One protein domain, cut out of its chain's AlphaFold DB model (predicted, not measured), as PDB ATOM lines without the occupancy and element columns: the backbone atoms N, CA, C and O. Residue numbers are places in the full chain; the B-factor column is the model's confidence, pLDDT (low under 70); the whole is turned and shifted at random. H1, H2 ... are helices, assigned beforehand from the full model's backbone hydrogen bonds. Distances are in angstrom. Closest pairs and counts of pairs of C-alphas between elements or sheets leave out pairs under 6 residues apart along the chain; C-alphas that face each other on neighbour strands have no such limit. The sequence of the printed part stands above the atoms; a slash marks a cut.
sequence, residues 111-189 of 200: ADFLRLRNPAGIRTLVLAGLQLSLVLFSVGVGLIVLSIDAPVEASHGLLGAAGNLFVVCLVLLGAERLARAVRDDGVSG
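What this domain is: This is residues 111 to 189 of the 200 residues of an uncharacterized protein of Natrinema pallidum (UniProt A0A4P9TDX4). Two long helices, H2 and H1, cross as a lopsided X, one over the other and with little contact. The long arms of the X, residues 123 to 131 of H1 and 170 to 188 of H2, stick out free, while a long loop joins the two short arms. The printed part has 79 residues with two named helices, H1 then H2, and no named strand; its class is all helix. It is only just loose, close to extended, with a radius of gyration of the C-alphas of 17.1 A, and flat, spanning 48 by 39 by 20 A.

Where its parts are: H2, the longest helix, holds residues 157 to 188 and measures 46.7 A from C-alpha 157 at (20.943, -9.038, 4.439) to C-alpha 188 at (-2.520, 28.123, 20.107). H1, residues 119 to 145, measures 38.8 A and begins with C-alpha 119 at (5.378, 11.524, -16.233).

How they stand to each other: H2 and H1 are close but not clearly touching, with 2 pairs of C-alphas within 8 A. Their closest C-alphas, those of Leu 165 and Leu 136, are 7.1 A apart. Their lines are about perpendicular, at 78 degrees. In H1 and H2 every O i to N i+4 pair is within hydrogen-bond range.

The domain as a whole: The C-alphas farthest apart, those of Ser 155 and Gly 189, are 50.4 A apart. The printed part has no cut, and the link from H1 to H2, 11 residues, is long. The model's pLDDT is under 70 at residues 111 to 123, 125 and 184 to 189.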
ATOM      1  N   ALA A 111      -3.282   2.635  -9.902       56.16
ATOM      2  CA  ALA A 111      -3.733   2.140 -11.200       56.16
ATOM      3  C   ALA A 111      -3.294   3.013 -12.395       56.16
ATOM      4  O   ALA A 111      -2.944   2.467 -13.443       56.16
ATOM      5  N   ASP A 112      -3.272   4.346 -12.261       52.78
ATOM      6  CA  ASP A 112      -2.753   5.240 -13.318       52.78
ATOM      7  C   ASP A 112      -1.212   5.272 -13.325       52.78
ATOM      8  O   ASP A 112      -0.601   5.431 -14.386       52.78
ATOM      9  N   PHE A 113      -0.574   5.024 -12.172       51.34
ATOM     10  CA  PHE A 113       0.878   4.843 -12.059       51.34
ATOM     11  C   PHE A 113       1.378   3.630 -12.866       51.34
ATOM     12  O   PHE A 113       2.271   3.768 -13.701       51.34
ATOM     13  N   LEU A 114       0.736   2.464 -12.708       55.78
ATOM     14  CA  LEU A 114       1.020   1.250 -13.496       55.78
ATOM     15  C   LEU A 114       0.801   1.425 -15.011       55.78
ATOM     16  O   LEU A 114       1.344   0.658 -15.803       55.78
ATOM     17  N   ARG A 115       0.029   2.437 -15.427       59.66
ATOM     18  CA  ARG A 115      -0.217   2.784 -16.836       59.66
ATOM     19  C   ARG A 115       0.727   3.857 -17.396       59.66
ATOM     20  O   ARG A 115       0.511   4.293 -18.523       59.66
ATOM     21  N   LEU A 116       1.755   4.283 -16.647       52.94
ATOM     22  CA  LEU A 116       2.758   5.290 -17.054       52.94
ATOM     23  C   LEU A 116       2.173   6.636 -17.536       52.94
ATOM     24  O   LEU A 116       2.840   7.418 -18.212       52.94
ATOM     25  N   ARG A 117       0.922   6.937 -17.176       56.06
ATOM     26  CA  ARG A 117       0.139   8.011 -17.802       56.06
ATOM     27  C   ARG A 117       0.442   9.411 -17.248       56.06
ATOM     28  O   ARG A 117      -0.014  10.399 -17.814       56.06
ATOM     29  N   ASN A 118       1.233   9.501 -16.175       57.12
ATOM     30  CA  ASN A 118       1.634  10.754 -15.536       57.12
ATOM     31  C   ASN A 118       3.173  10.829 -15.356       57.12
ATOM     32  O   ASN A 118       3.703  10.342 -14.352       57.12
ATOM     33  N   PRO A 119       3.916  11.442 -16.302       62.78
ATOM     34  CA  PRO A 119       5.378  11.524 -16.233       62.78
ATOM     35  C   PRO A 119       5.890  12.430 -15.101       62.78
ATOM     36  O   PRO A 119       7.014  12.241 -14.632       62.78
ATOM     37  N   ALA A 120       5.079  13.382 -14.623       60.06
ATOM     38  CA  ALA A 120       5.438  14.226 -13.485       60.06
ATOM     39  C   ALA A 120       5.463  13.410 -12.181       60.06
ATOM     40  O   ALA A 120       6.453  13.463 -11.451       60.06
ATOM     41  N   GLY A 121       4.441  12.577 -11.947       61.88
ATOM     42  CA  GLY A 121       4.387  11.674 -10.790       61.88
ATOM     43  C   GLY A 121       5.567  10.695 -10.735       61.88
ATOM     44  O   GLY A 121       6.159  10.500  -9.674       61.88
ATOM     45  N   ILE A 122       5.981  10.150 -11.887       65.31
ATOM     46  CA  ILE A 122       7.165   9.275 -11.985       65.31
ATOM     47  C   ILE A 122       8.435  10.026 -11.559       65.31
ATOM     48  O   ILE A 122       9.208   9.509 -10.753       65.31
ATOM     49  N   ARG A 123       8.648  11.256 -12.050       64.06
ATOM     50  CA  ARG A 123       9.816  12.071 -11.674       64.06
ATOM     51  C   ARG A 123       9.849  12.362 -10.171       64.06
ATOM     52  O   ARG A 123      10.912  12.248  -9.565       64.06
ATOM     53  N   THR A 124       8.710  12.708  -9.572       70.38
ATOM     54  CA  THR A 124       8.598  12.961  -8.126       70.38
ATOM     55  C   THR A 124       8.894  11.700  -7.315       70.38
ATOM     56  O   THR A 124       9.654  11.774  -6.354       70.38
ATOM     57  N   LEU A 125       8.386  10.531  -7.726       69.62
ATOM     58  CA  LEU A 125       8.674   9.264  -7.047       69.62
ATOM     59  C   LEU A 125      10.158   8.874  -7.146       69.62
ATOM     60  O   LEU A 125      10.740   8.443  -6.154       69.62
ATOM     61  N   VAL A 126      10.791   9.061  -8.309       78.56
ATOM     62  CA  VAL A 126      12.235   8.817  -8.486       78.56
ATOM     63  C   VAL A 126      13.062   9.757  -7.603       78.56
ATOM     64  O   VAL A 126      14.016   9.310  -6.973       78.56
ATOM     65  N   LEU A 127      12.679  11.034  -7.498       79.81
ATOM     66  CA  LEU A 127      13.323  11.990  -6.590       79.81
ATOM     67  C   LEU A 127      13.130  11.611  -5.116       79.81
ATOM     68  O   LEU A 127      14.103  11.637  -4.367       79.81
ATOM     69  N   ALA A 128      11.927  11.203  -4.709       80.88
ATOM     70  CA  ALA A 128      11.646  10.746  -3.349       80.88
ATOM     71  C   ALA A 128      12.424   9.461  -3.003       80.88
ATOM     72  O   ALA A 128      13.004   9.358  -1.926       80.88
ATOM     73  N   GLY A 129      12.509   8.507  -3.937       81.75
ATOM     74  CA  GLY A 129      13.327   7.298  -3.799       81.75
ATOM     75  C   GLY A 129      14.823   7.608  -3.705       81.75
ATOM     76  O   GLY A 129      15.514   7.045  -2.857       81.75
ATOM     77  N   LEU A 130      15.320   8.556  -4.507       81.25
ATOM     78  CA  LEU A 130      16.703   9.028  -4.431       81.25
ATOM     79  C   LEU A 130      16.985   9.716  -3.086       81.25
ATOM     80  O   LEU A 130      17.985   9.401  -2.445       81.25
ATOM     81  N   GLN A 131      16.094  10.596  -2.619       82.06
ATOM     82  CA  GLN A 131      16.194  11.244  -1.307       82.06
ATOM     83  C   GLN A 131      16.183  10.222  -0.164       82.06
ATOM     84  O   GLN A 131      17.036  10.294   0.715       82.06
ATOM     85  N   LEU A 132      15.289   9.232  -0.201       82.81
ATOM     86  CA  LEU A 132      15.248   8.149   0.782       82.81
ATOM     87  C   LEU A 132      16.536   7.310   0.761       82.81
ATOM     88  O   LEU A 132      17.061   6.975   1.821       82.81
ATOM     89  N   SER A 133      17.083   7.025  -0.425       81.88
ATOM     90  CA  SER A 133      18.368   6.326  -0.564       81.88
ATOM     91  C   SER A 133      19.539   7.142  -0.001       81.88
ATOM     92  O   SER A 133      20.416   6.579   0.650       81.88
ATOM     93  N   LEU A 134      19.515   8.469  -0.169       86.81
ATOM     94  CA  LEU A 134      20.512   9.380   0.387       86.81
ATOM     95  C   LEU A 134      20.406   9.458   1.914       86.81
ATOM     96  O   LEU A 134      21.426   9.398   2.589       86.81
ATOM     97  N   VAL A 135      19.190   9.521   2.466       85.00
ATOM     98  CA  VAL A 135      18.954   9.478   3.919       85.00
ATOM     99  C   VAL A 135      19.446   8.156   4.508       85.00
ATOM    100  O   VAL A 135      20.204   8.178   5.474       85.00
ATOM    101  N   LEU A 136      19.090   7.016   3.907       82.62
ATOM    102  CA  LEU A 136      19.607   5.699   4.302       82.62
ATOM    103  C   LEU A 136      21.138   5.647   4.267       82.62
ATOM    104  O   LEU A 136      21.754   5.147   5.205       82.62
ATOM    105  N   PHE A 137      21.750   6.178   3.208       83.69
ATOM    106  CA  PHE A 137      23.202   6.229   3.067       83.69
ATOM    107  C   PHE A 137      23.848   7.105   4.149       83.69
ATOM    108  O   PHE A 137      24.786   6.664   4.807       83.69
ATOM    109  N   SER A 138      23.322   8.308   4.402       85.12
ATOM    110  CA  SER A 138      23.816   9.197   5.462       85.12
ATOM    111  C   SER A 138      23.654   8.597   6.861       85.12
ATOM    112  O   SER A 138      24.575   8.707   7.668       85.12
ATOM    113  N   VAL A 139      22.531   7.926   7.145       83.56
ATOM    114  CA  VAL A 139      22.318   7.203   8.411       83.56
ATOM    115  C   VAL A 139      23.310   6.046   8.542       83.56
ATOM    116  O   VAL A 139      23.963   5.932   9.575       83.56
ATOM    117  N   GLY A 140      23.494   5.235   7.495       81.19
ATOM    118  CA  GLY A 140      24.458   4.131   7.491       81.19
ATOM    119  C   GLY A 140      25.904   4.592   7.700       81.19
ATOM    120  O   GLY A 140      26.616   4.026   8.524       81.19
ATOM    121  N   VAL A 141      26.326   5.667   7.024       85.25
ATOM    122  CA  VAL A 141      27.644   6.289   7.239       85.25
ATOM    123  C   VAL A 141      27.779   6.819   8.671       85.25
ATOM    124  O   VAL A 141      28.821   6.625   9.289       85.25
ATOM    125  N   GLY A 142      26.731   7.439   9.223       83.62
ATOM    126  CA  GLY A 142      26.714   7.912  10.611       83.62
ATOM    127  C   GLY A 142      26.883   6.782  11.631       83.62
ATOM    128  O   GLY A 142      27.704   6.904  12.535       83.62
ATOM    129  N   LEU A 143      26.168   5.665  11.453       83.38
ATOM    130  CA  LEU A 143      26.300   4.468  12.292       83.38
ATOM    131  C   LEU A 143      27.731   3.906  12.254       83.38
ATOM    132  O   LEU A 143      28.318   3.667  13.307       83.38
ATOM    133  N   ILE A 144      28.331   3.797  11.061       82.88
ATOM    134  CA  ILE A 144      29.720   3.334  10.884       82.88
ATOM    135  C   ILE A 144      30.718   4.268  11.585       82.88
ATOM    136  O   ILE A 144      31.611   3.797  12.282       82.88
ATOM    137  N   VAL A 145      30.580   5.589  11.420       88.06
ATOM    138  CA  VAL A 145      31.498   6.581  12.018       88.06
ATOM    139  C   VAL A 145      31.399   6.618  13.546       88.06
ATOM    140  O   VAL A 145      32.390   6.894  14.218       88.06
ATOM    141  N   LEU A 146      30.219   6.334  14.100       87.50
ATOM    142  CA  LEU A 146      29.979   6.286  15.542       87.50
ATOM    143  C   LEU A 146      30.220   4.894  16.156       87.50
ATOM    144  O   LEU A 146      30.060   4.747  17.366       87.50
ATOM    145  N   SER A 147      30.597   3.890  15.353       84.06
ATOM    146  CA  SER A 147      30.698   2.478  15.760       84.06
ATOM    147  C   SER A 147      29.425   1.958  16.446       84.06
ATOM    148  O   SER A 147      29.494   1.269  17.463       84.06
ATOM    149  N   ILE A 148      28.257   2.327  15.910       81.19
ATOM    150  CA  ILE A 148      26.946   1.870  16.382       81.19
ATOM    151  C   ILE A 148      26.465   0.759  15.448       81.19
ATOM    152  O   ILE A 148      26.350   0.972  14.239       81.19
ATOM    153  N   ASP A 149      26.160  -0.407  16.012       80.44
ATOM    154  CA  ASP A 149      25.641  -1.552  15.261       80.44
ATOM    155  C   ASP A 149      24.260  -1.266  14.638       80.44
ATOM    156  O   ASP A 149      23.512  -0.378  15.064       80.44
ATOM    157  N   ALA A 150      23.907  -2.021  13.595       73.31
ATOM    158  CA  ALA A 150      22.646  -1.821  12.886       73.31
ATOM    159  C   ALA A 150      21.439  -2.154  13.794       73.31
ATOM    160  O   ALA A 150      21.416  -3.224  14.402       73.31
ATOM    161  N   PRO A 151      20.394  -1.302  13.862       74.81
ATOM    162  CA  PRO A 151      19.284  -1.509  14.796       74.81
ATOM    163  C   PRO A 151      18.418  -2.738  14.475       74.81
ATOM    164  O   PRO A 151      17.717  -3.233  15.356       74.81
ATOM    165  N   VAL A 152      18.455  -3.242  13.236       78.31
ATOM    166  CA  VAL A 152      17.883  -4.540  12.859       78.31
ATOM    167  C   VAL A 152      18.938  -5.395  12.165       78.31
ATOM    168  O   VAL A 152      19.294  -5.156  11.006       78.31
ATOM    169  N   GLU A 153      19.372  -6.447  12.851       75.38
ATOM    170  CA  GLU A 153      20.134  -7.545  12.263       75.38
ATOM    171  C   GLU A 153      19.206  -8.699  11.869       75.38
ATOM    172  O   GLU A 153      18.265  -9.050  12.583       75.38
ATOM    173  N   ALA A 154      19.472  -9.314  10.718       77.81
ATOM    174  CA  ALA A 154      18.760 -10.498  10.255       77.81
ATOM    175  C   ALA A 154      19.718 -11.427   9.509       77.81
ATOM    176  O   ALA A 154      20.630 -10.968   8.823       77.81
ATOM    177  N   SER A 155      19.456 -12.735   9.563       76.62
ATOM    178  CA  SER A 155      20.266 -13.764   8.884       76.62
ATOM    179  C   SER A 155      20.361 -13.590   7.363       76.62
ATOM    180  O   SER A 155      21.260 -14.139   6.733       76.62
ATOM    181  N   HIS A 156      19.440 -12.828   6.767       77.38
ATOM    182  CA  HIS A 156      19.444 -12.462   5.357       77.38
ATOM    183  C   HIS A 156      19.584 -10.942   5.233       77.38
ATOM    184  O   HIS A 156      18.708 -10.201   5.682       77.38
ATOM    185  N   GLY A 157      20.642 -10.472   4.561       77.56
ATOM    186  CA  GLY A 157      20.943  -9.038   4.439       77.56
ATOM    187  C   GLY A 157      19.814  -8.196   3.830       77.56
ATOM    188  O   GLY A 157      19.637  -7.045   4.218       77.56
ATOM    189  N   LEU A 158      18.985  -8.775   2.951       77.38
ATOM    190  CA  LEU A 158      17.783  -8.118   2.413       77.38
ATOM    191  C   LEU A 158      16.717  -7.844   3.488       77.38
ATOM    192  O   LEU A 158      16.101  -6.781   3.473       77.38
ATOM    193  N   LEU A 159      16.517  -8.768   4.435       75.50
ATOM    194  CA  LEU A 159      15.591  -8.575   5.557       75.50
ATOM    195  C   LEU A 159      16.147  -7.561   6.563       75.50
ATOM    196  O   LEU A 159      15.390  -6.732   7.060       75.50
ATOM    197  N   GLY A 160      17.464  -7.570   6.800       80.00
ATOM    198  CA  GLY A 160      18.134  -6.550   7.610       80.00
ATOM    199  C   GLY A 160      17.982  -5.156   6.995       80.00
ATOM    200  O   GLY A 160      17.543  -4.225   7.663       80.00
ATOM    201  N   ALA A 161      18.252  -5.007   5.696       79.19
ATOM    202  CA  ALA A 161      18.072  -3.742   4.981       79.19
ATOM    203  C   ALA A 161      16.612  -3.247   5.020       79.19
ATOM    204  O   ALA A 161      16.373  -2.073   5.303       79.19
ATOM    205  N   ALA A 162      15.636  -4.137   4.800       80.50
ATOM    206  CA  ALA A 162      14.214  -3.801   4.886       80.50
ATOM    207  C   ALA A 162      13.793  -3.382   6.307       80.50
ATOM    208  O   ALA A 162      13.067  -2.400   6.463       80.50
ATOM    209  N   GLY A 163      14.279  -4.077   7.342       79.81
ATOM    210  CA  GLY A 163      14.029  -3.735   8.743       79.81
ATOM    211  C   GLY A 163      14.623  -2.380   9.137       79.81
ATOM    212  O   GLY A 163      13.927  -1.549   9.715       79.81
ATOM    213  N   ASN A 164      15.873  -2.112   8.753       82.06
ATOM    214  CA  ASN A 164      16.527  -0.829   9.012       82.06
ATOM    215  C   ASN A 164      15.829   0.334   8.277       82.06
ATOM    216  O   ASN A 164      15.606   1.386   8.874       82.06
ATOM    217  N   LEU A 165      15.397   0.135   7.025       81.31
ATOM    218  CA  LEU A 165      14.566   1.108   6.305       81.31
ATOM    219  C   LEU A 165      13.225   1.356   7.013       81.31
ATOM    220  O   LEU A 165      12.826   2.507   7.175       81.31
ATOM    221  N   PHE A 166      12.552   0.306   7.486       81.25
ATOM    222  CA  PHE A 166      11.299   0.443   8.229       81.25
ATOM    223  C   PHE A 166      11.478   1.262   9.520       81.25
ATOM    224  O   PHE A 166      10.683   2.163   9.787       81.25
ATOM    225  N   VAL A 167      12.560   1.028  10.273       82.94
ATOM    226  CA  VAL A 167      12.919   1.828  11.459       82.94
ATOM    227  C   VAL A 167      13.166   3.295  11.090       82.94
ATOM    228  O   VAL A 167      12.601   4.178  11.734       82.94
ATOM    229  N   VAL A 168      13.932   3.577  10.029       82.81
ATOM    230  CA  VAL A 168      14.167   4.956   9.553       82.81
ATOM    231  C   VAL A 168      12.852   5.651   9.179       82.81
ATOM    232  O   VAL A 168      12.632   6.793   9.583       82.81
ATOM    233  N   CYS A 169      11.937   4.971   8.483       81.25
ATOM    234  CA  CYS A 169      10.619   5.522   8.163       81.25
ATOM    235  C   CYS A 169       9.780   5.828   9.415       81.25
ATOM    236  O   CYS A 169       9.149   6.883   9.473       81.25
ATOM    237  N   LEU A 170       9.790   4.957  10.432       84.06
ATOM    238  CA  LEU A 170       9.090   5.213  11.698       84.06
ATOM    239  C   LEU A 170       9.676   6.412  12.457       84.06
ATOM    240  O   LEU A 170       8.914   7.233  12.970       84.06
ATOM    241  N   VAL A 171      11.005   6.550  12.495       84.19
ATOM    242  CA  VAL A 171      11.679   7.703  13.117       84.19
ATOM    243  C   VAL A 171      11.313   9.001  12.398       84.19
ATOM    244  O   VAL A 171      10.971   9.981  13.058       84.19
ATOM    245  N   LEU A 172      11.307   9.008  11.060       83.44
ATOM    246  CA  LEU A 172      10.907  10.175  10.267       83.44
ATOM    247  C   LEU A 172       9.438  10.561  10.504       83.44
ATOM    248  O   LEU A 172       9.160  11.735  10.725       83.44
ATOM    249  N   LEU A 173       8.511   9.597  10.537       82.56
ATOM    250  CA  LEU A 173       7.093   9.849  10.844       82.56
ATOM    251  C   LEU A 173       6.883  10.361  12.280       82.56
ATOM    252  O   LEU A 173       6.031  11.218  12.518       82.56
ATOM    253  N   GLY A 174       7.660   9.856  13.243       83.06
ATOM    254  CA  GLY A 174       7.653  10.343  14.623       83.06
ATOM    255  C   GLY A 174       8.158  11.784  14.730       83.06
ATOM    256  O   GLY A 174       7.490  12.627  15.330       83.06
ATOM    257  N   ALA A 175       9.293  12.082  14.093       82.50
ATOM    258  CA  ALA A 175       9.865  13.424  14.026       82.50
ATOM    259  C   ALA A 175       8.930  14.411  13.309       82.50
ATOM    260  O   ALA A 175       8.753  15.535  13.775       82.50
ATOM    261  N   GLU A 176       8.277  13.986  12.224       83.75
ATOM    262  CA  GLU A 176       7.285  14.791  11.511       83.75
ATOM    263  C   GLU A 176       6.084  15.117  12.409       83.75
ATOM    264  O   GLU A 176       5.707  16.281  12.528       83.75
ATOM    265  N   ARG A 177       5.506  14.122  13.102       79.62
ATOM    266  CA  ARG A 177       4.397  14.356  14.042       79.62
ATOM    267  C   ARG A 177       4.787  15.279  15.192       79.62
ATOM    268  O   ARG A 177       3.983  16.131  15.556       79.62
ATOM    269  N   LEU A 178       5.999  15.146  15.730       77.38
ATOM    270  CA  LEU A 178       6.505  16.040  16.772       77.38
ATOM    271  C   LEU A 178       6.684  17.472  16.241       77.38
ATOM    272  O   LEU A 178       6.279  18.424  16.902       77.38
ATOM    273  N   ALA A 179       7.220  17.631  15.028       79.38
ATOM    274  CA  ALA A 179       7.373  18.930  14.379       79.38
ATOM    275  C   ALA A 179       6.022  19.594  14.056       79.38
ATOM    276  O   ALA A 179       5.904  20.809  14.205       79.38
ATOM    277  N   ARG A 180       4.997  18.820  13.658       73.50
ATOM    278  CA  ARG A 180       3.613  19.315  13.526       73.50
ATOM    279  C   ARG A 180       3.067  19.765  14.887       73.50
ATOM    280  O   ARG A 180       2.678  20.917  15.008       73.50
ATOM    281  N   ALA A 181       3.136  18.914  15.916       73.12
ATOM    282  CA  ALA A 181       2.620  19.221  17.255       73.12
ATOM    283  C   ALA A 181       3.221  20.512  17.840       73.12
ATOM    284  O   ALA A 181       2.483  21.415  18.213       73.12
ATOM    285  N   VAL A 182       4.552  20.665  17.800       75.81
ATOM    286  CA  VAL A 182       5.240  21.895  18.247       75.81
ATOM    287  C   VAL A 182       4.802  23.131  17.445       75.81
ATOM    288  O   VAL A 182       4.767  24.241  17.980       75.81
ATOM    289  N   ARG A 183       4.455  22.966  16.163       71.25
ATOM    290  CA  ARG A 183       3.985  24.059  15.300       71.25
ATOM    291  C   ARG A 183       2.533  24.449  15.589       71.25
ATOM    292  O   ARG A 183       2.233  25.641  15.566       71.25
ATOM    293  N   ASP A 184       1.674  23.485  15.906       63.09
ATOM    294  CA  ASP A 184       0.260  23.706  16.242       63.09
ATOM    295  C   ASP A 184       0.093  24.266  17.675       63.09
ATOM    296  O   ASP A 184      -0.694  25.195  17.902       63.09
ATOM    297  N   ASP A 185       0.914  23.806  18.627       59.44
ATOM    298  CA  ASP A 185       1.021  24.381  19.978       59.44
ATOM    299  C   ASP A 185       1.488  25.849  19.925       59.44
ATOM    300  O   ASP A 185       0.953  26.715  20.624       59.44
ATOM    301  N   GLY A 186       2.438  26.159  19.031       53.56
ATOM    302  CA  GLY A 186       2.934  27.520  18.802       53.56
ATOM    303  C   GLY A 186       1.879  28.499  18.267       53.56
ATOM    304  O   GLY A 186       1.965  29.696  18.545       53.56
ATOM    305  N   VAL A 187       0.865  28.014  17.543       52.25
ATOM    306  CA  VAL A 187      -0.265  28.836  17.066       52.25
ATOM    307  C   VAL A 187      -1.296  29.058  18.177       52.25
ATOM    308  O   VAL A 187      -1.837  30.157  18.309       52.25
ATOM    309  N   SER A 188      -1.527  28.053  19.025       50.34
ATOM    310  CA  SER A 188      -2.520  28.123  20.107       50.34
ATOM    311  C   SER A 188      -2.121  29.072  21.248       50.34
ATOM    312  O   SER A 188      -2.989  29.634  21.914       50.34
ATOM    313  N   GLY A 189      -0.821  29.311  21.457       47.12
ATOM    314  CA  GLY A 189      -0.316  30.233  22.486       47.12
ATOM    315  C   GLY A 189      -0.409  31.731  22.154       47.12
ATOM    316  O   GLY A 189      -0.132  32.556  23.024       47.12
TER     317      GLY A 189